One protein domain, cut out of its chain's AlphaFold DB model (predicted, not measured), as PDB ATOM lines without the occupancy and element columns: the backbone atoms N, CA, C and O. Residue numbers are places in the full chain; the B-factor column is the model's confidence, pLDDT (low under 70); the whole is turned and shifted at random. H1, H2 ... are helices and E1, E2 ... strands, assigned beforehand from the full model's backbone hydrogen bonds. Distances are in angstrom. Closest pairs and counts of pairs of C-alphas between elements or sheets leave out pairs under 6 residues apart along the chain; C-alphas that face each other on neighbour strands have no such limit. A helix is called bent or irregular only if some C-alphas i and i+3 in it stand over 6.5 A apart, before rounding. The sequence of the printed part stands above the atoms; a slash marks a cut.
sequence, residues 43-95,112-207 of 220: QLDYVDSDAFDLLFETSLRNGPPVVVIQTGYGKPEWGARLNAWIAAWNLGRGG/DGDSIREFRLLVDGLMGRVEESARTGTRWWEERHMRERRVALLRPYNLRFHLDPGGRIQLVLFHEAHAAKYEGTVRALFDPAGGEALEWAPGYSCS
ATOM      1  N   GLN A  43     -18.498 -42.391 -42.564       94.06
ATOM      2  CA  GLN A  43     -18.544 -43.772 -42.085       94.06
ATOM      3  C   GLN A  43     -17.279 -44.517 -42.504       94.06
ATOM      4  O   GLN A  43     -16.879 -44.449 -43.664       94.06
ATOM      5  N   LEU A  44     -16.652 -45.209 -41.555       96.06
ATOM      6  CA  LEU A  44     -15.419 -45.965 -41.745       96.06
ATOM      7  C   LEU A  44     -15.592 -47.374 -41.183       96.06
ATOM      8  O   LEU A  44     -15.853 -47.526 -39.992       96.06
ATOM      9  N   ASP A  45     -15.375 -48.393 -42.004       95.50
ATOM     10  CA  ASP A  45     -15.342 -49.773 -41.524       95.50
ATOM     11  C   ASP A  45     -13.982 -50.073 -40.896       95.50
ATOM     12  O   ASP A  45     -12.929 -49.899 -41.519       95.50
ATOM     13  N   TYR A  46     -13.988 -50.510 -39.638       94.94
ATOM     14  CA  TYR A  46     -12.761 -50.875 -38.955       94.94
ATOM     15  C   TYR A  46     -12.217 -52.209 -39.465       94.94
ATOM     16  O   TYR A  46     -12.864 -53.252 -39.363       94.94
ATOM     17  N   VAL A  47     -10.970 -52.166 -39.929       92.25
ATOM     18  CA  VAL A  47     -10.144 -53.328 -40.260       92.25
ATOM     19  C   VAL A  47      -8.768 -53.092 -39.651       92.25
ATOM     20  O   VAL A  47      -8.197 -52.017 -39.847       92.25
ATOM     21  N   ASP A  48      -8.209 -54.078 -38.947       91.00
ATOM     22  CA  ASP A  48      -6.869 -53.967 -38.358       91.00
ATOM     23  C   ASP A  48      -5.782 -53.965 -39.450       91.00
ATOM     24  O   ASP A  48      -5.223 -54.994 -39.827       91.00
ATOM     25  N   SER A  49      -5.543 -52.791 -40.033       91.75
ATOM     26  CA  SER A  49      -4.668 -52.599 -41.187       91.75
ATOM     27  C   SER A  49      -4.120 -51.175 -41.263       91.75
ATOM     28  O   SER A  49      -4.727 -50.221 -40.773       91.75
ATOM     29  N   ASP A  50      -2.989 -51.005 -41.949       91.38
ATOM     30  CA  ASP A  50      -2.418 -49.675 -42.208       91.38
ATOM     31  C   ASP A  50      -3.321 -48.816 -43.109       91.38
ATOM     32  O   ASP A  50      -3.313 -47.589 -43.014       91.38
ATOM     33  N   ALA A  51      -4.147 -49.455 -43.945       92.94
ATOM     34  CA  ALA A  51      -5.123 -48.770 -44.785       92.94
ATOM     35  C   ALA A  51      -6.192 -48.054 -43.946       92.94
ATOM     36  O   ALA A  51      -6.527 -46.906 -44.243       92.94
ATOM     37  N   PHE A  52      -6.673 -48.690 -42.871       95.00
ATOM     38  CA  PHE A  52      -7.591 -48.050 -41.927       95.00
ATOM     39  C   PHE A  52      -6.951 -46.818 -41.283       95.00
ATOM     40  O   PHE A  52      -7.559 -45.752 -41.259       95.00
ATOM     41  N   ASP A  53      -5.705 -46.935 -40.819       94.88
ATOM     42  CA  ASP A  53      -4.981 -45.819 -40.208       94.88
ATOM     43  C   ASP A  53      -4.853 -44.619 -41.147       94.88
ATOM     44  O   ASP A  53      -5.080 -43.481 -40.732       94.88
ATOM     45  N   LEU A  54      -4.501 -44.868 -42.409       94.56
ATOM     46  CA  LEU A  54      -4.379 -43.823 -43.419       94.56
ATOM     47  C   LEU A  54      -5.735 -43.173 -43.722       94.56
ATOM     48  O   LEU A  54      -5.830 -41.944 -43.782       94.56
ATOM     49  N   LEU A  55      -6.779 -43.984 -43.901       95.75
ATOM     50  CA  LEU A  55      -8.127 -43.511 -44.203       95.75
ATOM     51  C   LEU A  55      -8.698 -42.686 -43.048       95.75
ATOM     52  O   LEU A  55      -9.238 -41.598 -43.266       95.75
ATOM     53  N   PHE A  56      -8.543 -43.168 -41.818       97.06
ATOM     54  CA  PHE A  56      -9.025 -42.473 -40.637       97.06
ATOM     55  C   PHE A  56      -8.255 -41.168 -40.402       97.06
ATOM     56  O   PHE A  56      -8.874 -40.119 -40.224       97.06
ATOM     57  N   GLU A  57      -6.921 -41.180 -40.512       96.75
ATOM     58  CA  GLU A  57      -6.106 -39.964 -40.400       96.75
ATOM     59  C   GLU A  57      -6.487 -38.922 -41.464       96.75
ATOM     60  O   GLU A  57      -6.626 -37.736 -41.157       96.75
ATOM     61  N   THR A  58      -6.692 -39.358 -42.709       96.31
ATOM     62  CA  THR A  58      -7.119 -38.490 -43.818       96.31
ATOM     63  C   THR A  58      -8.508 -37.914 -43.568       96.31
ATOM     64  O   THR A  58      -8.731 -36.725 -43.793       96.31
ATOM     65  N   SER A  59      -9.425 -38.726 -43.040       95.62
ATOM     66  CA  SER A  59     -10.781 -38.288 -42.707       95.62
ATOM     67  C   SER A  59     -10.757 -37.191 -41.646       95.62
ATOM     68  O   SER A  59     -11.373 -36.148 -41.838       95.62
ATOM     69  N   LEU A  60      -9.985 -37.372 -40.570       96.19
ATOM     70  CA  LEU A  60      -9.867 -36.389 -39.486       96.19
ATOM     71  C   LEU A  60      -9.265 -35.053 -39.945       96.19
ATOM     72  O   LEU A  60      -9.647 -34.003 -39.435       96.19
ATOM     73  N   ARG A  61      -8.352 -35.059 -40.926       95.06
ATOM     74  CA  ARG A  61      -7.755 -33.823 -41.477       95.06
ATOM     75  C   ARG A  61      -8.779 -32.908 -42.141       95.06
ATOM     76  O   ARG A  61      -8.589 -31.696 -42.123       95.06
ATOM     77  N   ASN A  62      -9.852 -33.473 -42.688       90.56
ATOM     78  CA  ASN A  62     -10.935 -32.704 -43.300       90.56
ATOM     79  C   ASN A  62     -11.897 -32.101 -42.263       90.56
ATOM     80  O   ASN A  62     -12.837 -31.408 -42.642       90.56
ATOM     81  N   GLY A  63     -11.684 -32.368 -40.969       89.94
ATOM     82  CA  GLY A  63     -12.515 -31.854 -39.885       89.94
ATOM     83  C   GLY A  63     -14.007 -32.190 -40.012       89.94
ATOM     84  O   GLY A  63     -14.820 -31.306 -39.740       89.94
ATOM     85  N   PRO A  64     -14.413 -33.406 -40.443       92.06
ATOM     86  CA  PRO A  64     -15.825 -33.736 -40.570       92.06
ATOM     87  C   PRO A  64     -16.528 -33.567 -39.219       92.06
ATOM     88  O   PRO A  64     -15.933 -33.863 -38.175       92.06
ATOM     89  N   PRO A  65     -17.798 -33.136 -39.222       90.12
ATOM     90  CA  PRO A  65     -18.529 -32.888 -37.987       90.12
ATOM     91  C   PRO A  65     -18.764 -34.172 -37.184       90.12
ATOM     92  O   PRO A  65     -18.768 -34.133 -35.952       90.12
ATOM     93  N   VAL A  66     -18.941 -35.300 -37.883       90.94
ATOM     94  CA  VAL A  66     -19.140 -36.628 -37.301       90.94
ATOM     95  C   VAL A  66     -18.342 -37.661 -38.086       90.94
ATOM     96  O   VAL A  66     -18.426 -37.708 -39.314       90.94
ATOM     97  N   VAL A  67     -17.611 -38.513 -37.370       94.75
ATOM     98  CA  VAL A  67     -17.011 -39.739 -37.912       94.75
ATOM     99  C   VAL A  67     -17.598 -40.929 -37.164       94.75
ATOM    100  O   VAL A  67     -17.602 -40.934 -35.936       94.75
ATOM    101  N   VAL A  68     -18.086 -41.929 -37.887       93.69
ATOM    102  CA  VAL A  68     -18.598 -43.186 -37.333       93.69
ATOM    103  C   VAL A  68     -17.664 -44.302 -37.768       93.69
ATOM    104  O   VAL A  68     -17.584 -44.617 -38.951       93.69
ATOM    105  N   ILE A  69     -16.964 -44.902 -36.815       96.12
ATOM    106  CA  ILE A  69     -16.164 -46.102 -37.039       96.12
ATOM    107  C   ILE A  69     -17.045 -47.304 -36.709       96.12
ATOM    108  O   ILE A  69     -17.396 -47.524 -35.544       96.12
ATOM    109  N   GLN A  70     -17.414 -48.065 -37.733       93.81
ATOM    110  CA  GLN A  70     -18.168 -49.302 -37.593       93.81
ATOM    111  C   GLN A  70     -17.218 -50.431 -37.217       93.81
ATOM    112  O   GLN A  70     -16.145 -50.570 -37.802       93.81
ATOM    113  N   THR A  71     -17.593 -51.248 -36.236       91.31
ATOM    114  CA  THR A  71     -16.798 -52.416 -35.856       91.31
ATOM    115  C   THR A  71     -17.630 -53.686 -35.980       91.31
ATOM    116  O   THR A  71     -18.841 -53.674 -35.782       91.31
ATOM    117  N   GLY A  72     -16.973 -54.810 -36.264       87.88
ATOM    118  CA  GLY A  72     -17.613 -56.127 -36.266       87.88
ATOM    119  C   GLY A  72     -17.794 -56.737 -34.870       87.88
ATOM    120  O   GLY A  72     -18.195 -57.896 -34.760       87.88
ATOM    121  N   TYR A  73     -17.494 -56.013 -33.789       84.44
ATOM    122  CA  TYR A  73     -17.341 -56.594 -32.455       84.44
ATOM    123  C   TYR A  73     -18.502 -56.231 -31.529       84.44
ATOM    124  O   TYR A  73     -18.889 -55.071 -31.444       84.44
ATOM    125  N   GLY A  74     -19.017 -57.214 -30.784       80.19
ATOM    126  CA  GLY A  74     -19.971 -56.977 -29.688       80.19
ATOM    127  C   GLY A  74     -19.309 -56.681 -28.337       80.19
ATOM    128  O   GLY A  74     -19.978 -56.375 -27.357       80.19
ATOM    129  N   LYS A  75     -17.975 -56.774 -28.277       81.31
ATOM    130  CA  LYS A  75     -17.141 -56.496 -27.100       81.31
ATOM    131  C   LYS A  75     -15.937 -55.645 -27.510       81.31
ATOM    132  O   LYS A  75     -15.578 -55.657 -28.687       81.31
ATOM    133  N   PRO A  76     -15.308 -54.902 -26.585       80.94
ATOM    134  CA  PRO A  76     -14.162 -54.042 -26.883       80.94
ATOM    135  C   PRO A  76     -12.850 -54.814 -27.126       80.94
ATOM    136  O   PRO A  76     -11.840 -54.594 -26.461       80.94
ATOM    137  N   GLU A  77     -12.861 -55.738 -28.083       79.12
ATOM    138  CA  GLU A  77     -11.748 -56.626 -28.449       79.12
ATOM    139  C   GLU A  77     -11.142 -56.214 -29.801       79.12
ATOM    140  O   GLU A  77     -10.901 -57.025 -30.689       79.12
ATOM    141  N   TRP A  78     -10.922 -54.913 -29.982       78.38
ATOM    142  CA  TRP A  78     -10.680 -54.300 -31.292       78.38
ATOM    143  C   TRP A  78      -9.242 -54.399 -31.813       78.38
ATOM    144  O   TRP A  78      -8.893 -53.732 -32.780       78.38
ATOM    145  N   GLY A  79      -8.387 -55.208 -31.191       81.31
ATOM    146  CA  GLY A  79      -6.969 -55.280 -31.543       81.31
ATOM    147  C   GLY A  79      -6.178 -54.024 -31.156       81.31
ATOM    148  O   GLY A  79      -6.705 -53.034 -30.642       81.31
ATOM    149  N   ALA A  80      -4.866 -54.074 -31.366       85.44
ATOM    150  CA  ALA A  80      -3.956 -53.045 -30.868       85.44
ATOM    151  C   ALA A  80      -4.117 -51.691 -31.576       85.44
ATOM    152  O   ALA A  80      -3.926 -50.646 -30.953       85.44
ATOM    153  N   ARG A  81      -4.514 -51.700 -32.853       91.19
ATOM    154  CA  ARG A  81      -4.593 -50.498 -33.686       91.19
ATOM    155  C   ARG A  81      -5.725 -49.560 -33.290       91.19
ATOM    156  O   ARG A  81      -5.471 -48.378 -33.048       91.19
ATOM    157  N   LEU A  82      -6.959 -50.056 -33.165       92.19
ATOM    158  CA  LEU A  82      -8.059 -49.210 -32.686       92.19
ATOM    159  C   LEU A  82      -7.818 -48.760 -31.240       92.19
ATOM    160  O   LEU A  82      -8.075 -47.603 -30.907       92.19
ATOM    161  N   ASN A  83      -7.225 -49.625 -30.412       91.81
ATOM    162  CA  ASN A  83      -6.810 -49.265 -29.055       91.81
ATOM    163  C   ASN A  83      -5.784 -48.124 -29.045       91.81
ATOM    164  O   ASN A  83      -5.893 -47.226 -28.213       91.81
ATOM    165  N   ALA A  84      -4.847 -48.089 -29.998       92.81
ATOM    166  CA  ALA A  84      -3.906 -46.983 -30.150       92.81
ATOM    167  C   ALA A  84      -4.594 -45.663 -30.534       92.81
ATOM    168  O   ALA A  84      -4.250 -44.611 -29.995       92.81
ATOM    169  N   TRP A  85      -5.613 -45.690 -31.391       95.44
ATOM    170  CA  TRP A  85      -6.408 -44.494 -31.694       95.44
ATOM    171  C   TRP A  85      -7.190 -43.976 -30.484       95.44
ATOM    172  O   TRP A  85      -7.183 -42.774 -30.212       95.44
ATOM    173  N   ILE A  86      -7.810 -44.869 -29.714       93.00
ATOM    174  CA  ILE A  86      -8.528 -44.509 -28.482       93.00
ATOM    175  C   ILE A  86      -7.561 -43.950 -27.437       93.00
ATOM    176  O   ILE A  86      -7.851 -42.946 -26.787       93.00
ATOM    177  N   ALA A  87      -6.386 -44.561 -27.301       91.75
ATOM    178  CA  ALA A  87      -5.348 -44.079 -26.406       91.75
ATOM    179  C   ALA A  87      -4.836 -42.690 -26.838       91.75
ATOM    180  O   ALA A  87      -4.667 -41.813 -25.992       91.75
ATOM    181  N   ALA A  88      -4.661 -42.434 -28.141       93.38
ATOM    182  CA  ALA A  88      -4.296 -41.109 -28.652       93.38
ATOM    183  C   ALA A  88      -5.382 -40.065 -28.346       93.38
ATOM    184  O   ALA A  88      -5.070 -38.949 -27.927       93.38
ATOM    185  N   TRP A  89      -6.654 -40.433 -28.506       94.12
ATOM    186  CA  TRP A  89      -7.770 -39.576 -28.123       94.12
ATOM    187  C   TRP A  89      -7.734 -39.247 -26.620       94.12
ATOM    188  O   TRP A  89      -7.806 -38.074 -26.246       94.12
ATOM    189  N   ASN A  90      -7.530 -40.254 -25.764       89.50
ATOM    190  CA  ASN A  90      -7.479 -40.091 -24.308       89.50
ATOM    191  C   ASN A  90      -6.325 -39.169 -23.868       89.50
ATOM    192  O   ASN A  90      -6.518 -38.249 -23.070       89.50
ATOM    193  N   LEU A  91      -5.135 -39.341 -24.456       88.31
ATOM    194  CA  LEU A  91      -3.986 -38.458 -24.223       88.31
ATOM    195  C   LEU A  91      -4.297 -36.995 -24.577       88.31
ATOM    196  O   LEU A  91      -3.889 -36.078 -23.861       88.31
ATOM    197  N   GLY A  92      -5.051 -36.762 -25.657       85.38
ATOM    198  CA  GLY A  92      -5.447 -35.427 -26.115       85.38
ATOM    199  C   GLY A  92      -6.329 -34.651 -25.136       85.38
ATOM    200  O   GLY A  92      -6.364 -33.422 -25.206       85.38
ATOM    201  N   ARG A  93      -6.981 -35.339 -24.191       81.44
ATOM    202  CA  ARG A  93      -7.847 -34.751 -23.157       81.44
ATOM    203  C   ARG A  93      -7.109 -34.312 -21.890       81.44
ATOM    204  O   ARG A  93      -7.740 -33.919 -20.915       81.44
ATOM    205  N   GLY A  94      -5.775 -34.303 -21.916       61.56
ATOM    206  CA  GLY A  94      -4.967 -33.684 -20.865       61.56
ATOM    207  C   GLY A  94      -4.745 -34.563 -19.638       61.56
ATOM    208  O   GLY A  94      -4.593 -34.033 -18.542       61.56
ATOM    209  N   GLY A  95      -4.729 -35.892 -19.792       50.88
ATOM    210  CA  GLY A  95      -4.267 -36.828 -18.754       50.88
ATOM    211  C   GLY A  95      -5.013 -36.775 -17.411       50.88
ATOM    212  O   GLY A  95      -4.569 -37.396 -16.447       50.88
ATOM    213  N   ASP A 112     -23.095 -60.325 -20.664       48.78
ATOM    214  CA  ASP A 112     -23.795 -60.289 -21.940       48.78
ATOM    215  C   ASP A 112     -23.809 -58.842 -22.452       48.78
ATOM    216  O   ASP A 112     -23.999 -57.899 -21.687       48.78
ATOM    217  N   GLY A 113     -23.539 -58.626 -23.739       53.00
ATOM    218  CA  GLY A 113     -23.424 -57.277 -24.319       53.00
ATOM    219  C   GLY A 113     -24.756 -56.525 -24.408       53.00
ATOM    220  O   GLY A 113     -24.805 -55.401 -24.910       53.00
ATOM    221  N   ASP A 114     -25.837 -57.144 -23.935       61.19
ATOM    222  CA  ASP A 114     -27.188 -56.701 -24.206       61.19
ATOM    223  C   ASP A 114     -27.576 -55.474 -23.385       61.19
ATOM    224  O   ASP A 114     -28.343 -54.661 -23.893       61.19
ATOM    225  N   SER A 115     -27.059 -55.241 -22.168       71.56
ATOM    226  CA  SER A 115     -27.454 -54.062 -21.379       71.56
ATOM    227  C   SER A 115     -26.489 -52.868 -21.486       71.56
ATOM    228  O   SER A 115     -25.265 -52.992 -21.511       71.56
ATOM    229  N   ILE A 116     -27.040 -51.643 -21.482       79.50
ATOM    230  CA  ILE A 116     -26.239 -50.405 -21.562       79.50
ATOM    231  C   ILE A 116     -25.282 -50.228 -20.372       79.50
ATOM    232  O   ILE A 116     -24.209 -49.637 -20.505       79.50
ATOM    233  N   ARG A 117     -25.663 -50.733 -19.194       80.19
ATOM    234  CA  ARG A 117     -24.837 -50.685 -17.979       80.19
ATOM    235  C   ARG A 117     -23.593 -51.549 -18.140       80.19
ATOM    236  O   ARG A 117     -22.496 -51.137 -17.795       80.19
ATOM    237  N   GLU A 118     -23.790 -52.744 -18.656       79.31
ATOM    238  CA  GLU A 118     -22.757 -53.736 -18.895       79.31
ATOM    239  C   GLU A 118     -21.773 -53.291 -19.971       79.31
ATOM    240  O   GLU A 118     -20.560 -53.331 -19.767       79.31
ATOM    241  N   PHE A 119     -22.301 -52.740 -21.060       80.75
ATOM    242  CA  PHE A 119     -21.505 -52.085 -22.085       80.75
ATOM    243  C   PHE A 119     -20.606 -50.977 -21.522       80.75
ATOM    244  O   PHE A 119     -19.418 -50.937 -21.835       80.75
ATOM    245  N   ARG A 120     -21.140 -50.116 -20.641       82.06
ATOM    246  CA  ARG A 120     -20.344 -49.080 -19.958       82.06
ATOM    247  C   ARG A 120     -19.192 -49.686 -19.162       82.06
ATOM    248  O   ARG A 120     -18.069 -49.227 -19.310       82.06
ATOM    249  N   LEU A 121     -19.438 -50.750 -18.394       83.06
ATOM    250  CA  LEU A 121     -18.387 -51.428 -17.623       83.06
ATOM    251  C   LEU A 121     -17.289 -52.015 -18.523       83.06
ATOM    252  O   LEU A 121     -16.107 -51.932 -18.188       83.06
ATOM    253  N   LEU A 122     -17.667 -52.589 -19.670       84.25
ATOM    254  CA  LEU A 122     -16.714 -53.100 -20.657       84.25
ATOM    255  C   LEU A 122     -15.858 -51.971 -21.247       84.25
ATOM    256  O   LEU A 122     -14.635 -52.107 -21.324       84.25
ATOM    257  N   VAL A 123     -16.483 -50.853 -21.622       84.56
ATOM    258  CA  VAL A 123     -15.793 -49.664 -22.141       84.56
ATOM    259  C   VAL A 123     -14.881 -49.050 -21.079       84.56
ATOM    260  O   VAL A 123     -13.729 -48.754 -21.377       84.56
ATOM    261  N   ASP A 124     -15.324 -48.913 -19.833       83.56
ATOM    262  CA  ASP A 124     -14.503 -48.364 -18.746       83.56
ATOM    263  C   ASP A 124     -13.271 -49.244 -18.480       83.56
ATOM    264  O   ASP A 124     -12.144 -48.751 -18.364       83.56
ATOM    265  N   GLY A 125     -13.461 -50.568 -18.456       82.62
ATOM    266  CA  GLY A 125     -12.366 -51.531 -18.342       82.62
ATOM    267  C   GLY A 125     -11.379 -51.453 -19.512       82.62
ATOM    268  O   GLY A 125     -10.171 -51.591 -19.308       82.62
ATOM    269  N   LEU A 126     -11.875 -51.195 -20.727       84.69
ATOM    270  CA  LEU A 126     -11.047 -50.921 -21.897       84.69
ATOM    271  C   LEU A 126     -10.250 -49.621 -21.713       84.69
ATOM    272  O   LEU A 126      -9.033 -49.634 -21.900       84.69
ATOM    273  N   MET A 127     -10.897 -48.519 -21.327       86.56
ATOM    274  CA  MET A 127     -10.239 -47.217 -21.147       86.56
ATOM    275  C   MET A 127      -9.078 -47.289 -20.144       86.56
ATOM    276  O   MET A 127      -8.084 -46.586 -20.304       86.56
ATOM    277  N   GLY A 128      -9.148 -48.188 -19.155       82.31
ATOM    278  CA  GLY A 128      -8.044 -48.448 -18.227       82.31
ATOM    279  C   GLY A 128      -6.840 -49.195 -18.819       82.31
ATOM    280  O   GLY A 128      -5.767 -49.176 -18.219       82.31
ATOM    281  N   ARG A 129      -6.988 -49.864 -19.970       83.81
ATOM    282  CA  ARG A 129      -5.961 -50.740 -20.575       83.81
ATOM    283  C   ARG A 129      -5.570 -50.381 -22.013       83.81
ATOM    284  O   ARG A 129      -4.660 -51.008 -22.561       83.81
ATOM    285  N   VAL A 130      -6.218 -49.393 -22.635       85.19
ATOM    286  CA  VAL A 130      -5.959 -49.013 -24.039       85.19
ATOM    287  C   VAL A 130      -4.517 -48.591 -24.290       85.19
ATOM    288  O   VAL A 130      -3.965 -48.965 -25.314       85.19
ATOM    289  N   GLU A 131      -3.874 -47.878 -23.360       82.81
ATOM    290  CA  GLU A 131      -2.479 -47.447 -23.533       82.81
ATOM    291  C   GLU A 131      -1.498 -48.625 -23.558       82.81
ATOM    292  O   GLU A 131      -0.563 -48.627 -24.355       82.81
ATOM    293  N   GLU A 132      -1.718 -49.638 -22.716       83.25
ATOM    294  CA  GLU A 132      -0.887 -50.847 -22.699       83.25
ATOM    295  C   GLU A 132      -1.090 -51.665 -23.980       83.25
ATOM    296  O   GLU A 132      -0.136 -52.110 -24.616       83.25
ATOM    297  N   SER A 133      -2.343 -51.776 -24.429       79.25
ATOM    298  CA  SER A 133      -2.675 -52.429 -25.700       79.25
ATOM    299  C   SER A 133      -2.098 -51.681 -26.909       79.25
ATOM    300  O   SER A 133      -1.721 -52.294 -27.900       79.25
ATOM    301  N   ALA A 134      -2.004 -50.352 -26.833       82.19
ATOM    302  CA  ALA A 134      -1.443 -49.525 -27.893       82.19
ATOM    303  C   ALA A 134       0.071 -49.721 -28.044       82.19
ATOM    304  O   ALA A 134       0.572 -49.816 -29.166       82.19
ATOM    305  N   ARG A 135       0.796 -49.828 -26.918       79.38
ATOM    306  CA  ARG A 135       2.250 -50.078 -26.899       79.38
ATOM    307  C   ARG A 135       2.628 -51.407 -27.533       79.38
ATOM    308  O   ARG A 135       3.674 -51.492 -28.155       79.38
ATOM    309  N   THR A 136       1.790 -52.425 -27.380       75.25
ATOM    310  CA  THR A 136       2.140 -53.792 -27.779       75.25
ATOM    311  C   THR A 136       1.871 -54.112 -29.246       75.25
ATOM    312  O   THR A 136       2.373 -55.129 -29.717       75.25
ATOM    313  N   GLY A 137       1.124 -53.289 -29.994       68.69
ATOM    314  CA  GLY A 137       0.718 -53.716 -31.338       68.69
ATOM    315  C   GLY A 137       0.507 -52.651 -32.403       68.69
ATOM    316  O   GLY A 137      -0.073 -52.978 -33.434       68.69
ATOM    317  N   THR A 138       1.002 -51.415 -32.238       79.00
ATOM    318  CA  THR A 138       1.073 -50.501 -33.394       79.00
ATOM    319  C   THR A 138       2.364 -49.696 -33.464       79.00
ATOM    320  O   THR A 138       2.659 -48.902 -32.577       79.00
ATOM    321  N   ARG A 139       3.108 -49.833 -34.569       84.12
ATOM    322  CA  ARG A 139       4.426 -49.199 -34.771       84.12
ATOM    323  C   ARG A 139       4.402 -47.675 -34.605       84.12
ATOM    324  O   ARG A 139       5.272 -47.107 -33.952       84.12
ATOM    325  N   TRP A 140       3.377 -47.003 -35.139       88.19
ATOM    326  CA  TRP A 140       3.272 -45.542 -35.036       88.19
ATOM    327  C   TRP A 140       3.074 -45.059 -33.593       88.19
ATOM    328  O   TRP A 140       3.353 -43.897 -33.299       88.19
ATOM    329  N   TRP A 141       2.589 -45.920 -32.690       87.94
ATOM    330  CA  TRP A 141       2.383 -45.551 -31.293       87.94
ATOM    331  C   TRP A 141       3.708 -45.264 -30.593       87.94
ATOM    332  O   TRP A 141       3.773 -44.349 -29.776       87.94
ATOM    333  N   GLU A 142       4.771 -45.994 -30.925       86.19
ATOM    334  CA  GLU A 142       6.116 -45.767 -30.384       86.19
ATOM    335  C   GLU A 142       6.740 -44.488 -30.964       86.19
ATOM    336  O   GLU A 142       7.398 -43.713 -30.259       86.19
ATOM    337  N   GLU A 143       6.440 -44.198 -32.231       91.19
ATOM    338  CA  GLU A 143       6.902 -43.022 -32.956       91.19
ATOM    339  C   GLU A 143       6.251 -41.732 -32.425       91.19
ATOM    340  O   GLU A 143       5.176 -41.309 -32.853       91.19
ATOM    341  N   ARG A 144       6.943 -41.051 -31.500       90.06
ATOM    342  CA  ARG A 144       6.457 -39.833 -30.817       90.06
ATOM    343  C   ARG A 144       5.805 -38.811 -31.753       90.06
ATOM    344  O   ARG A 144       4.735 -38.303 -31.434       90.06
ATOM    345  N   HIS A 145       6.434 -38.527 -32.888       93.00
ATOM    346  CA  HIS A 145       5.946 -37.541 -33.850       93.00
ATOM    347  C   HIS A 145       4.607 -37.945 -34.501       93.00
ATOM    348  O   HIS A 145       3.737 -37.093 -34.691       93.00
ATOM    349  N   MET A 146       4.411 -39.233 -34.808       93.50
ATOM    350  CA  MET A 146       3.139 -39.760 -35.316       93.50
ATOM    351  C   MET A 146       2.076 -39.749 -34.222       93.50
ATOM    352  O   MET A 146       0.954 -39.297 -34.456       93.50
ATOM    353  N   ARG A 147       2.445 -40.165 -33.006       93.00
ATOM    354  CA  ARG A 147       1.552 -40.140 -31.846       93.00
ATOM    355  C   ARG A 147       1.038 -38.731 -31.551       93.00
ATOM    356  O   ARG A 147      -0.167 -38.530 -31.491       93.00
ATOM    357  N   GLU A 148       1.921 -37.742 -31.428       93.69
ATOM    358  CA  GLU A 148       1.544 -36.345 -31.160       93.69
ATOM    359  C   GLU A 148       0.655 -35.756 -32.266       93.69
ATOM    360  O   GLU A 148      -0.309 -35.046 -31.976       93.69
ATOM    361  N   ARG A 149       0.925 -36.097 -33.531       95.06
ATOM    362  CA  ARG A 149       0.094 -35.688 -34.669       95.06
ATOM    363  C   ARG A 149      -1.322 -36.247 -34.575       95.06
ATOM    364  O   ARG A 149      -2.282 -35.497 -34.726       95.06
ATOM    365  N   ARG A 150      -1.464 -37.547 -34.310       95.94
ATOM    366  CA  ARG A 150      -2.777 -38.201 -34.187       95.94
ATOM    367  C   ARG A 150      -3.542 -37.717 -32.958       95.94
ATOM    368  O   ARG A 150      -4.735 -37.453 -33.057       95.94
ATOM    369  N   VAL A 151      -2.847 -37.469 -31.847       95.19
ATOM    370  CA  VAL A 151      -3.409 -36.784 -30.670       95.19
ATOM    371  C   VAL A 151      -3.964 -35.404 -31.049       95.19
ATOM    372  O   VAL A 151      -5.071 -35.053 -30.645       95.19
ATOM    373  N   ALA A 152      -3.225 -34.614 -31.835       95.56
ATOM    374  CA  ALA A 152      -3.671 -33.289 -32.262       95.56
ATOM    375  C   ALA A 152      -4.917 -33.346 -33.162       95.56
ATOM    376  O   ALA A 152      -5.821 -32.534 -32.977       95.56
ATOM    377  N   LEU A 153      -4.993 -34.321 -34.077       97.12
ATOM    378  CA  LEU A 153      -6.166 -34.539 -34.937       97.12
ATOM    379  C   LEU A 153      -7.426 -34.900 -34.142       97.12
ATOM    380  O   LEU A 153      -8.523 -34.507 -34.523       97.12
ATOM    381  N   LEU A 154      -7.274 -35.628 -33.037       96.06
ATOM    382  CA  LEU A 154      -8.386 -36.096 -32.204       96.06
ATOM    383  C   LEU A 154      -8.814 -35.094 -31.132       96.06
ATOM    384  O   LEU A 154      -9.921 -35.200 -30.613       96.06
ATOM    385  N   ARG A 155      -7.965 -34.119 -30.790       93.75
ATOM    386  CA  ARG A 155      -8.239 -33.121 -29.745       93.75
ATOM    387  C   ARG A 155      -9.604 -32.425 -29.875       93.75
ATOM    388  O   ARG A 155     -10.262 -32.308 -28.843       93.75
ATOM    389  N   PRO A 156     -10.062 -31.983 -31.064       92.81
ATOM    390  CA  PRO A 156     -11.361 -31.328 -31.183       92.81
ATOM    391  C   PRO A 156     -12.536 -32.315 -31.175       92.81
ATOM    392  O   PRO A 156     -13.679 -31.882 -31.246       92.81
ATOM    393  N   TYR A 157     -12.299 -33.626 -31.113       91.50
ATOM    394  CA  TYR A 157     -13.347 -34.637 -31.180       91.50
ATOM    395  C   TYR A 157     -13.657 -35.212 -29.813       91.50
ATOM    396  O   TYR A 157     -12.765 -35.652 -29.091       91.50
ATOM    397  N   ASN A 158     -14.928 -35.276 -29.449       88.25
ATOM    398  CA  ASN A 158     -15.369 -36.108 -28.339       88.25
ATOM    399  C   ASN A 158     -15.739 -37.501 -28.835       88.25
ATOM    400  O   ASN A 158     -16.147 -37.647 -29.983       88.25
ATOM    401  N   LEU A 159     -15.634 -38.499 -27.965       89.62
ATOM    402  CA  LEU A 159     -15.840 -39.897 -28.323       89.62
ATOM    403  C   LEU A 159     -17.149 -40.417 -27.728       89.62
ATOM    404  O   LEU A 159     -17.488 -40.145 -26.583       89.62
ATOM    405  N   ARG A 160     -17.900 -41.205 -28.481       87.81
ATOM    406  CA  ARG A 160     -19.057 -41.938 -27.977       87.81
ATOM    407  C   ARG A 160     -18.957 -43.376 -28.426       87.81
ATOM    408  O   ARG A 160     -18.747 -43.641 -29.602       87.81
ATOM    409  N   PHE A 161     -19.162 -44.291 -27.497       89.06
ATOM    410  CA  PHE A 161     -19.341 -45.696 -27.810       89.06
ATOM    411  C   PHE A 161     -20.841 -45.954 -27.983       89.06
ATOM    412  O   PHE A 161     -21.661 -45.578 -27.138       89.06
ATOM    413  N   HIS A 162     -21.227 -46.538 -29.109       86.38
ATOM    414  CA  HIS A 162     -22.621 -46.799 -29.444       86.38
ATOM    415  C   HIS A 162     -22.818 -48.275 -29.776       86.38
ATOM    416  O   HIS A 162     -22.050 -48.826 -30.549       86.38
ATOM    417  N   LEU A 163     -23.832 -48.910 -29.195       85.44
ATOM    418  CA  LEU A 163     -24.268 -50.250 -29.576       85.44
ATOM    419  C   LEU A 163     -25.389 -50.157 -30.608       85.44
ATOM    420  O   LEU A 163     -26.476 -49.646 -30.313       85.44
ATOM    421  N   ASP A 164     -25.130 -50.678 -31.798       84.06
ATOM    422  CA  ASP A 164     -26.114 -50.742 -32.871       84.06
ATOM    423  C   ASP A 164     -27.198 -51.815 -32.609       84.06
ATOM    424  O   ASP A 164     -27.126 -52.538 -31.606       84.06
ATOM    425  N   PRO A 165     -28.238 -51.929 -33.460       80.94
ATOM    426  CA  PRO A 165     -29.333 -52.874 -33.218       80.94
ATOM    427  C   PRO A 165     -28.914 -54.349 -33.254       80.94
ATOM    428  O   PRO A 165     -29.643 -55.203 -32.744       80.94
ATOM    429  N   GLY A 166     -27.768 -54.642 -33.875       82.56
ATOM    430  CA  GLY A 166     -27.141 -55.959 -33.927       82.56
ATOM    431  C   GLY A 166     -26.155 -56.207 -32.782       82.56
ATOM    432  O   GLY A 166     -25.439 -57.211 -32.817       82.56
ATOM    433  N   GLY A 167     -26.086 -55.305 -31.797       82.19
ATOM    434  CA  GLY A 167     -25.189 -55.404 -30.649       82.19
ATOM    435  C   GLY A 167     -23.725 -55.147 -30.996       82.19
ATOM    436  O   GLY A 167     -22.849 -55.501 -30.209       82.19
ATOM    437  N   ARG A 168     -23.425 -54.567 -32.164       88.38
ATOM    438  CA  ARG A 168     -22.054 -54.222 -32.546       88.38
ATOM    439  C   ARG A 168     -21.698 -52.842 -32.036       88.38
ATOM    440  O   ARG A 168     -22.511 -51.917 -32.044       88.38
ATOM    441  N   ILE A 169     -20.461 -52.709 -31.577       88.38
ATOM    442  CA  ILE A 169     -19.959 -51.452 -31.046       88.38
ATOM    443  C   ILE A 169     -19.509 -50.571 -32.207       88.38
ATOM    444  O   ILE A 169     -18.783 -51.005 -33.096       88.38
ATOM    445  N   GLN A 170     -19.906 -49.313 -32.171       91.25
ATOM    446  CA  GLN A 170     -19.475 -48.255 -33.064       91.25
ATOM    447  C   GLN A 170     -18.791 -47.171 -32.233       91.25
ATOM    448  O   GLN A 170     -19.228 -46.854 -31.119       91.25
ATOM    449  N   LEU A 171     -17.715 -46.596 -32.762       93.56
ATOM    450  CA  LEU A 171     -17.067 -45.431 -32.167       93.56
ATOM    451  C   LEU A 171     -17.496 -44.204 -32.957       93.56
ATOM    452  O   LEU A 171     -17.235 -44.106 -34.152       93.56
ATOM    453  N   VAL A 172     -18.140 -43.260 -32.287       91.44
ATOM    454  CA  VAL A 172     -18.630 -42.035 -32.904       91.44
ATOM    455  C   VAL A 172     -17.830 -40.858 -32.378       91.44
ATOM    456  O   VAL A 172     -17.829 -40.577 -31.181       91.44
ATOM    457  N   LEU A 173     -17.136 -40.173 -33.278       92.44
ATOM    458  CA  LEU A 173     -16.365 -38.978 -32.979       92.44
ATOM    459  C   LEU A 173     -17.155 -37.749 -33.402       92.44
ATOM    460  O   LEU A 173     -17.515 -37.609 -34.570       92.44
ATOM    461  N   PHE A 174     -17.378 -36.842 -32.459       88.75
ATOM    462  CA  PHE A 174     -18.116 -35.605 -32.671       88.75
ATOM    463  C   PHE A 174     -17.197 -34.396 -32.532       88.75
ATOM    464  O   PHE A 174     -16.589 -34.205 -31.474       88.75
ATOM    465  N   HIS A 175     -17.106 -33.580 -33.579       90.00
ATOM    466  CA  HIS A 175     -16.235 -32.408 -33.601       90.00
ATOM    467  C   HIS A 175     -16.841 -31.225 -32.829       90.00
ATOM    468  O   HIS A 175     -17.916 -30.739 -33.178       90.00
ATOM    469  N   GLU A 176     -16.130 -30.709 -31.819       85.12
ATOM    470  CA  GLU A 176     -16.609 -29.746 -30.806       85.12
ATOM    471  C   GLU A 176     -17.246 -28.482 -31.367       85.12
ATOM    472  O   GLU A 176     -18.221 -27.984 -30.805       85.12
ATOM    473  N   ALA A 177     -16.764 -28.003 -32.514       85.62
ATOM    474  CA  ALA A 177     -17.372 -26.877 -33.226       85.62
ATOM    475  C   ALA A 177     -18.864 -27.091 -33.574       85.62
ATOM    476  O   ALA A 177     -19.579 -26.131 -33.849       85.62
ATOM    477  N   HIS A 178     -19.349 -28.335 -33.542       82.56
ATOM    478  CA  HIS A 178     -20.724 -28.714 -33.858       82.56
ATOM    479  C   HIS A 178     -21.529 -29.170 -32.632       82.56
ATOM    480  O   HIS A 178     -22.629 -29.694 -32.804       82.56
ATOM    481  N   ALA A 179     -21.035 -28.933 -31.407       74.56
ATOM    482  CA  ALA A 179     -21.650 -29.408 -30.161       74.56
ATOM    483  C   ALA A 179     -23.143 -29.075 -30.023       74.56
ATOM    484  O   ALA A 179     -23.932 -29.920 -29.606       74.56
ATOM    485  N   ALA A 180     -23.556 -27.885 -30.467       71.12
ATOM    486  CA  ALA A 180     -24.956 -27.454 -30.438       71.12
ATOM    487  C   ALA A 180     -25.906 -28.341 -31.272       71.12
ATOM    488  O   ALA A 180     -27.111 -28.333 -31.042       71.12
ATOM    489  N   LYS A 181     -25.383 -29.099 -32.244       75.44
ATOM    490  CA  LYS A 181     -26.164 -29.968 -33.142       75.44
ATOM    491  C   LYS A 181     -26.077 -31.450 -32.767       75.44
ATOM    492  O   LYS A 181     -26.726 -32.273 -33.412       75.44
ATOM    493  N   TYR A 182     -25.299 -31.811 -31.747       73.44
ATOM    494  CA  TYR A 182     -25.010 -33.209 -31.415       73.44
ATOM    495  C   TYR A 182     -26.247 -34.022 -31.090       73.44
ATOM    496  O   TYR A 182     -26.428 -35.083 -31.674       73.44
ATOM    497  N   GLU A 183     -27.114 -33.527 -30.209       71.44
ATOM    498  CA  GLU A 183     -28.312 -34.262 -29.792       71.44
ATOM    499  C   GLU A 183     -29.196 -34.606 -30.999       71.44
ATOM    500  O   GLU A 183     -29.592 -35.755 -31.178       71.44
ATOM    501  N   GLY A 184     -29.425 -33.631 -31.886       71.25
ATOM    502  CA  GLY A 184     -30.183 -33.836 -33.120       71.25
ATOM    503  C   GLY A 184     -29.496 -34.786 -34.102       71.25
ATOM    504  O   GLY A 184     -30.176 -35.541 -34.789       71.25
ATOM    505  N   THR A 185     -28.163 -34.789 -34.145       73.50
ATOM    506  CA  THR A 185     -27.383 -35.665 -35.034       73.50
ATOM    507  C   THR A 185     -27.382 -37.101 -34.534       73.50
ATOM    508  O   THR A 185     -27.663 -38.017 -35.291       73.50
ATOM    509  N   VAL A 186     -27.136 -37.308 -33.239       69.56
ATOM    510  CA  VAL A 186     -27.201 -38.628 -32.603       69.56
ATOM    511  C   VAL A 186     -28.613 -39.194 -32.723       69.56
ATOM    512  O   VAL A 186     -28.764 -40.357 -33.079       69.56
ATOM    513  N   ARG A 187     -29.647 -38.373 -32.491       72.12
ATOM    514  CA  ARG A 187     -31.043 -38.783 -32.681       72.12
ATOM    515  C   ARG A 187     -31.303 -39.195 -34.129       72.12
ATOM    516  O   ARG A 187     -31.839 -40.269 -34.356       72.12
ATOM    517  N   ALA A 188     -30.870 -38.400 -35.107       76.00
ATOM    518  CA  ALA A 188     -31.046 -38.734 -36.520       76.00
ATOM    519  C   ALA A 188     -30.324 -40.027 -36.932       76.00
ATOM    520  O   ALA A 188     -30.869 -40.806 -37.708       76.00
ATOM    521  N   LEU A 189     -29.115 -40.250 -36.414       74.00
ATOM    522  CA  LEU A 189     -28.275 -41.384 -36.799       74.00
ATOM    523  C   LEU A 189     -28.641 -42.686 -36.078       74.00
ATOM    524  O   LEU A 189     -28.549 -43.752 -36.676       74.00
ATOM    525  N   PHE A 190     -29.034 -42.611 -34.804       73.06
ATOM    526  CA  PHE A 190     -29.051 -43.778 -33.913       73.06
ATOM    527  C   PHE A 190     -30.348 -43.973 -33.119       73.06
ATOM    528  O   PHE A 190     -30.577 -45.062 -32.594       73.06
ATOM    529  N   ASP A 191     -31.200 -42.950 -33.012       68.88
ATOM    530  CA  ASP A 191     -32.500 -43.040 -32.333       68.88
ATOM    531  C   ASP A 191     -33.576 -42.202 -33.052       68.88
ATOM    532  O   ASP A 191     -34.140 -41.266 -32.476       68.88
ATOM    533  N   PRO A 192     -33.891 -42.508 -34.325       62.66
ATOM    534  CA  PRO A 192     -34.879 -41.737 -35.081       62.66
ATOM    535  C   PRO A 192     -36.293 -41.848 -34.485       62.66
ATOM    536  O   PRO A 192     -37.157 -41.034 -34.799       62.66
ATOM    537  N   ALA A 193     -36.533 -42.836 -33.613       62.75
ATOM    538  CA  ALA A 193     -37.796 -43.045 -32.911       62.75
ATOM    539  C   ALA A 193     -37.943 -42.204 -31.623       62.75
ATOM    540  O   ALA A 193     -39.040 -42.152 -31.069       62.75
ATOM    541  N   GLY A 194     -36.881 -41.528 -31.162       56.31
ATOM    542  CA  GLY A 194     -36.932 -40.530 -30.084       56.31
ATOM    543  C   GLY A 194     -37.165 -41.096 -28.679       56.31
ATOM    544  O   GLY A 194     -37.871 -40.482 -27.879       56.31
ATOM    545  N   GLY A 195     -36.606 -42.266 -28.376       54.25
ATOM    546  CA  GLY A 195     -36.905 -43.023 -27.164       54.25
ATOM    547  C   GLY A 195     -35.928 -42.869 -25.994       54.25
ATOM    548  O   GLY A 195     -36.213 -43.446 -24.938       54.25
ATOM    549  N   GLU A 196     -34.788 -42.189 -26.148       54.06
ATOM    550  CA  GLU A 196     -33.796 -42.016 -25.073       54.06
ATOM    551  C   GLU A 196     -33.378 -40.545 -24.877       54.06
ATOM    552  O   GLU A 196     -33.175 -39.788 -25.830       54.06
ATOM    553  N   ALA A 197     -33.239 -40.127 -23.612       51.72
ATOM    554  CA  ALA A 197     -32.623 -38.851 -23.269       51.72
ATOM    555  C   ALA A 197     -31.112 -38.964 -23.510       51.72
ATOM    556  O   ALA A 197     -30.385 -39.620 -22.764       51.72
ATOM    557  N   LEU A 198     -30.645 -38.356 -24.597       60.00
ATOM    558  CA  LEU A 198     -29.244 -38.369 -25.000       60.00
ATOM    559  C   LEU A 198     -28.496 -37.262 -24.250       60.00
ATOM    560  O   LEU A 198     -28.160 -36.232 -24.828       60.00
ATOM    561  N   GLU A 199     -28.247 -37.461 -22.956       56.09
ATOM    562  CA  GLU A 199     -27.389 -36.538 -22.214       56.09
ATOM    563  C   GLU A 199     -25.950 -36.615 -22.737       56.09
ATOM    564  O   GLU A 199     -25.397 -37.692 -23.001       56.09
ATOM    565  N   TRP A 200     -25.362 -35.437 -22.933       61.03
ATOM    566  CA  TRP A 200     -24.030 -35.272 -23.486       61.03
ATOM    567  C   TRP A 200     -23.115 -34.570 -22.486       61.03
ATOM    568  O   TRP A 200     -23.484 -33.551 -21.904       61.03
ATOM    569  N   ALA A 201     -21.900 -35.093 -22.338       61.78
ATOM    570  CA  ALA A 201     -20.855 -34.516 -21.507       61.78
ATOM    571  C   ALA A 201     -19.520 -34.496 -22.272       61.78
ATOM    572  O   ALA A 201     -19.287 -35.375 -23.109       61.78
ATOM    573  N   PRO A 202     -18.629 -33.522 -22.000       64.75
ATOM    574  CA  PRO A 202     -17.256 -33.555 -22.496       64.75
ATOM    575  C   PRO A 202     -16.553 -34.863 -22.104       64.75
ATOM    576  O   PRO A 202     -16.700 -35.328 -20.974       64.75
ATOM    577  N   GLY A 203     -15.761 -35.435 -23.016       76.06
ATOM    578  CA  GLY A 203     -15.069 -36.709 -22.789       76.06
ATOM    579  C   GLY A 203     -15.693 -37.860 -23.576       76.06
ATOM    580  O   GLY A 203     -15.877 -37.727 -24.790       76.06
ATOM    581  N   TYR A 204     -15.949 -38.995 -22.909       78.56
ATOM    582  CA  TYR A 204     -16.615 -40.143 -23.527       78.56
ATOM    583  C   TYR A 204     -17.979 -40.453 -22.914       78.56
ATOM    584  O   TYR A 204     -18.233 -40.195 -21.740       78.56
ATOM    585  N   SER A 205     -18.867 -41.027 -23.725       80.75
ATOM    586  CA  SER A 205     -20.186 -41.507 -23.295       80.75
ATOM    587  C   SER A 205     -20.546 -42.830 -23.975       80.75
ATOM    588  O   SER A 205     -19.915 -43.219 -24.957       80.75
ATOM    589  N   CYS A 206     -21.561 -43.525 -23.455       82.62
ATOM    590  CA  CYS A 206     -22.050 -44.796 -23.994       82.62
ATOM    591  C   CYS A 206     -23.561 -44.752 -24.249       82.62
ATOM    592  O   CYS A 206     -24.306 -44.217 -23.422       82.62
ATOM    593  N   SER A 207     -24.013 -45.374 -25.340       79.44
ATOM    594  CA  SER A 207     -25.438 -45.502 -25.704       79.44
ATOM    595  C   SER A 207     -25.743 -46.779 -26.475       79.44
ATOM    596  O   SER A 207     -24.820 -47.428 -26.955       79.44
TER     597      SER A 207
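AT A GLANCE: This is residues 43 to 95 and 112 to 207 of the 220 residues of an uncharacterized protein of Gemmata obscuriglobus (UniProt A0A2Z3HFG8). A twisted sheet of five strands stands in the middle, with H1, H2 and H3 over one face and H7 over the other. H4, H5 and H6 lie off the sheet, H4 and H6 packing on H2, and the unnamed residues 191 to 203 loop out beyond H7 before E5 closes the sheet's other edge. The printed part has 149 residues, with seven named helices and five named strands in the order E1 H1 E2 H2 H3 H4 H5 H6 E3 E4 H7 E5. The sheet, mixed, runs E1 E2 E4 E3 E5; the class is mixed, helices and strands. The whole is compact, with a radius of gyration of the C-alphas of 14.7 A and spans of 44 by 35 by 28 A.

HOW THE PARTS SIT: The edge strand E1, residues 43 to 45, is parallel to E2, residues 66 to 70, at 23 degrees, with N 44 and O 68 within hydrogen-bond range at 2.8 A. E2 is antiparallel to E4, residues 169 to 175, at 165 degrees, with N 69 and O 171 at 2.8 A. E4 forms a hairpin with E3, residues 157 to 163, antiparallel at 155 degrees, with N 170 and O 162 at 2.7 A. E3 is parallel to the other edge strand, E5, residues 204 to 207, at 25 degrees, with N 161 and O 205 at 2.9 A. H1, residues 50 to 61, is on the sheet at a height of 9.7 A and runs along the strands; E1, H1 and E2 form a strand-helix-strand unit, two parallel neighbour strands joined through a helix, with a right-handed crossover. H2, residues 79 to 92, and H3, residues 116 to 127, are on the same face as H1, at heights of 10.9 A and 8.8 A. H7, residues 176 to 190, is on the opposite face at a height of 8.9 A, which gives three layers, helices on both faces of a sheet. H2 touches H4, residues 130 to 137, at a steep tilt of 46 degrees, opposite ways; the closest C-alphas, of Ala 84 and Ala 134, are 4.2 A apart. H2 also touches H6, residues 144 to 154, about perpendicular at 74 degrees, with the C-alphas of Ala 88 and Val 151 closest at 4.9 A. H5, residues 139 to 142, only just touches H4 and H6, each only at the corner with 3 pairs of C-alphas within 8 A. With residues 57 to 61 alone H1 touches H6, closest at the C-alphas of Leu 60 and Leu 153, 6.1 A. In H1, H2, H3 and H6 every O i to N i+4 pair is within hydrogen-bond range; H4 has 3 of 4, H7 6 of 11, and H5 is too short for one.

IN THESE COORDINATES: E1 begins at C-alpha 43, (-18.544, -43.772, -42.085). H1 is 16.7 A long from first to last C-alpha, E2 12.7 A and H2 20.6 A. H3 is 16.3 A, H4 11.0 A and H6 15.4 A. E3 measures 19.1 A and E4 19.6 A. H7 measures 19.0 A and is irregular, with C-alphas 177 and 180 8.1 A apart. E5 ends at C-alpha 207, (-25.438, -45.502, -25.704).

THE WHOLE: The C-alphas farthest apart, of Glu 143 and Ala 193, are 44.7 A apart. Residues 96 to 111 are not printed; C-alphas 95 and 112 across this cut are 30.7 A apart. Of the links printed whole, H7 to E5 is long, with 13 residues. The mean pLDDT of the printed part is 83.4; 19 residues are under 70, among them 112 to 114 and 191 to 202.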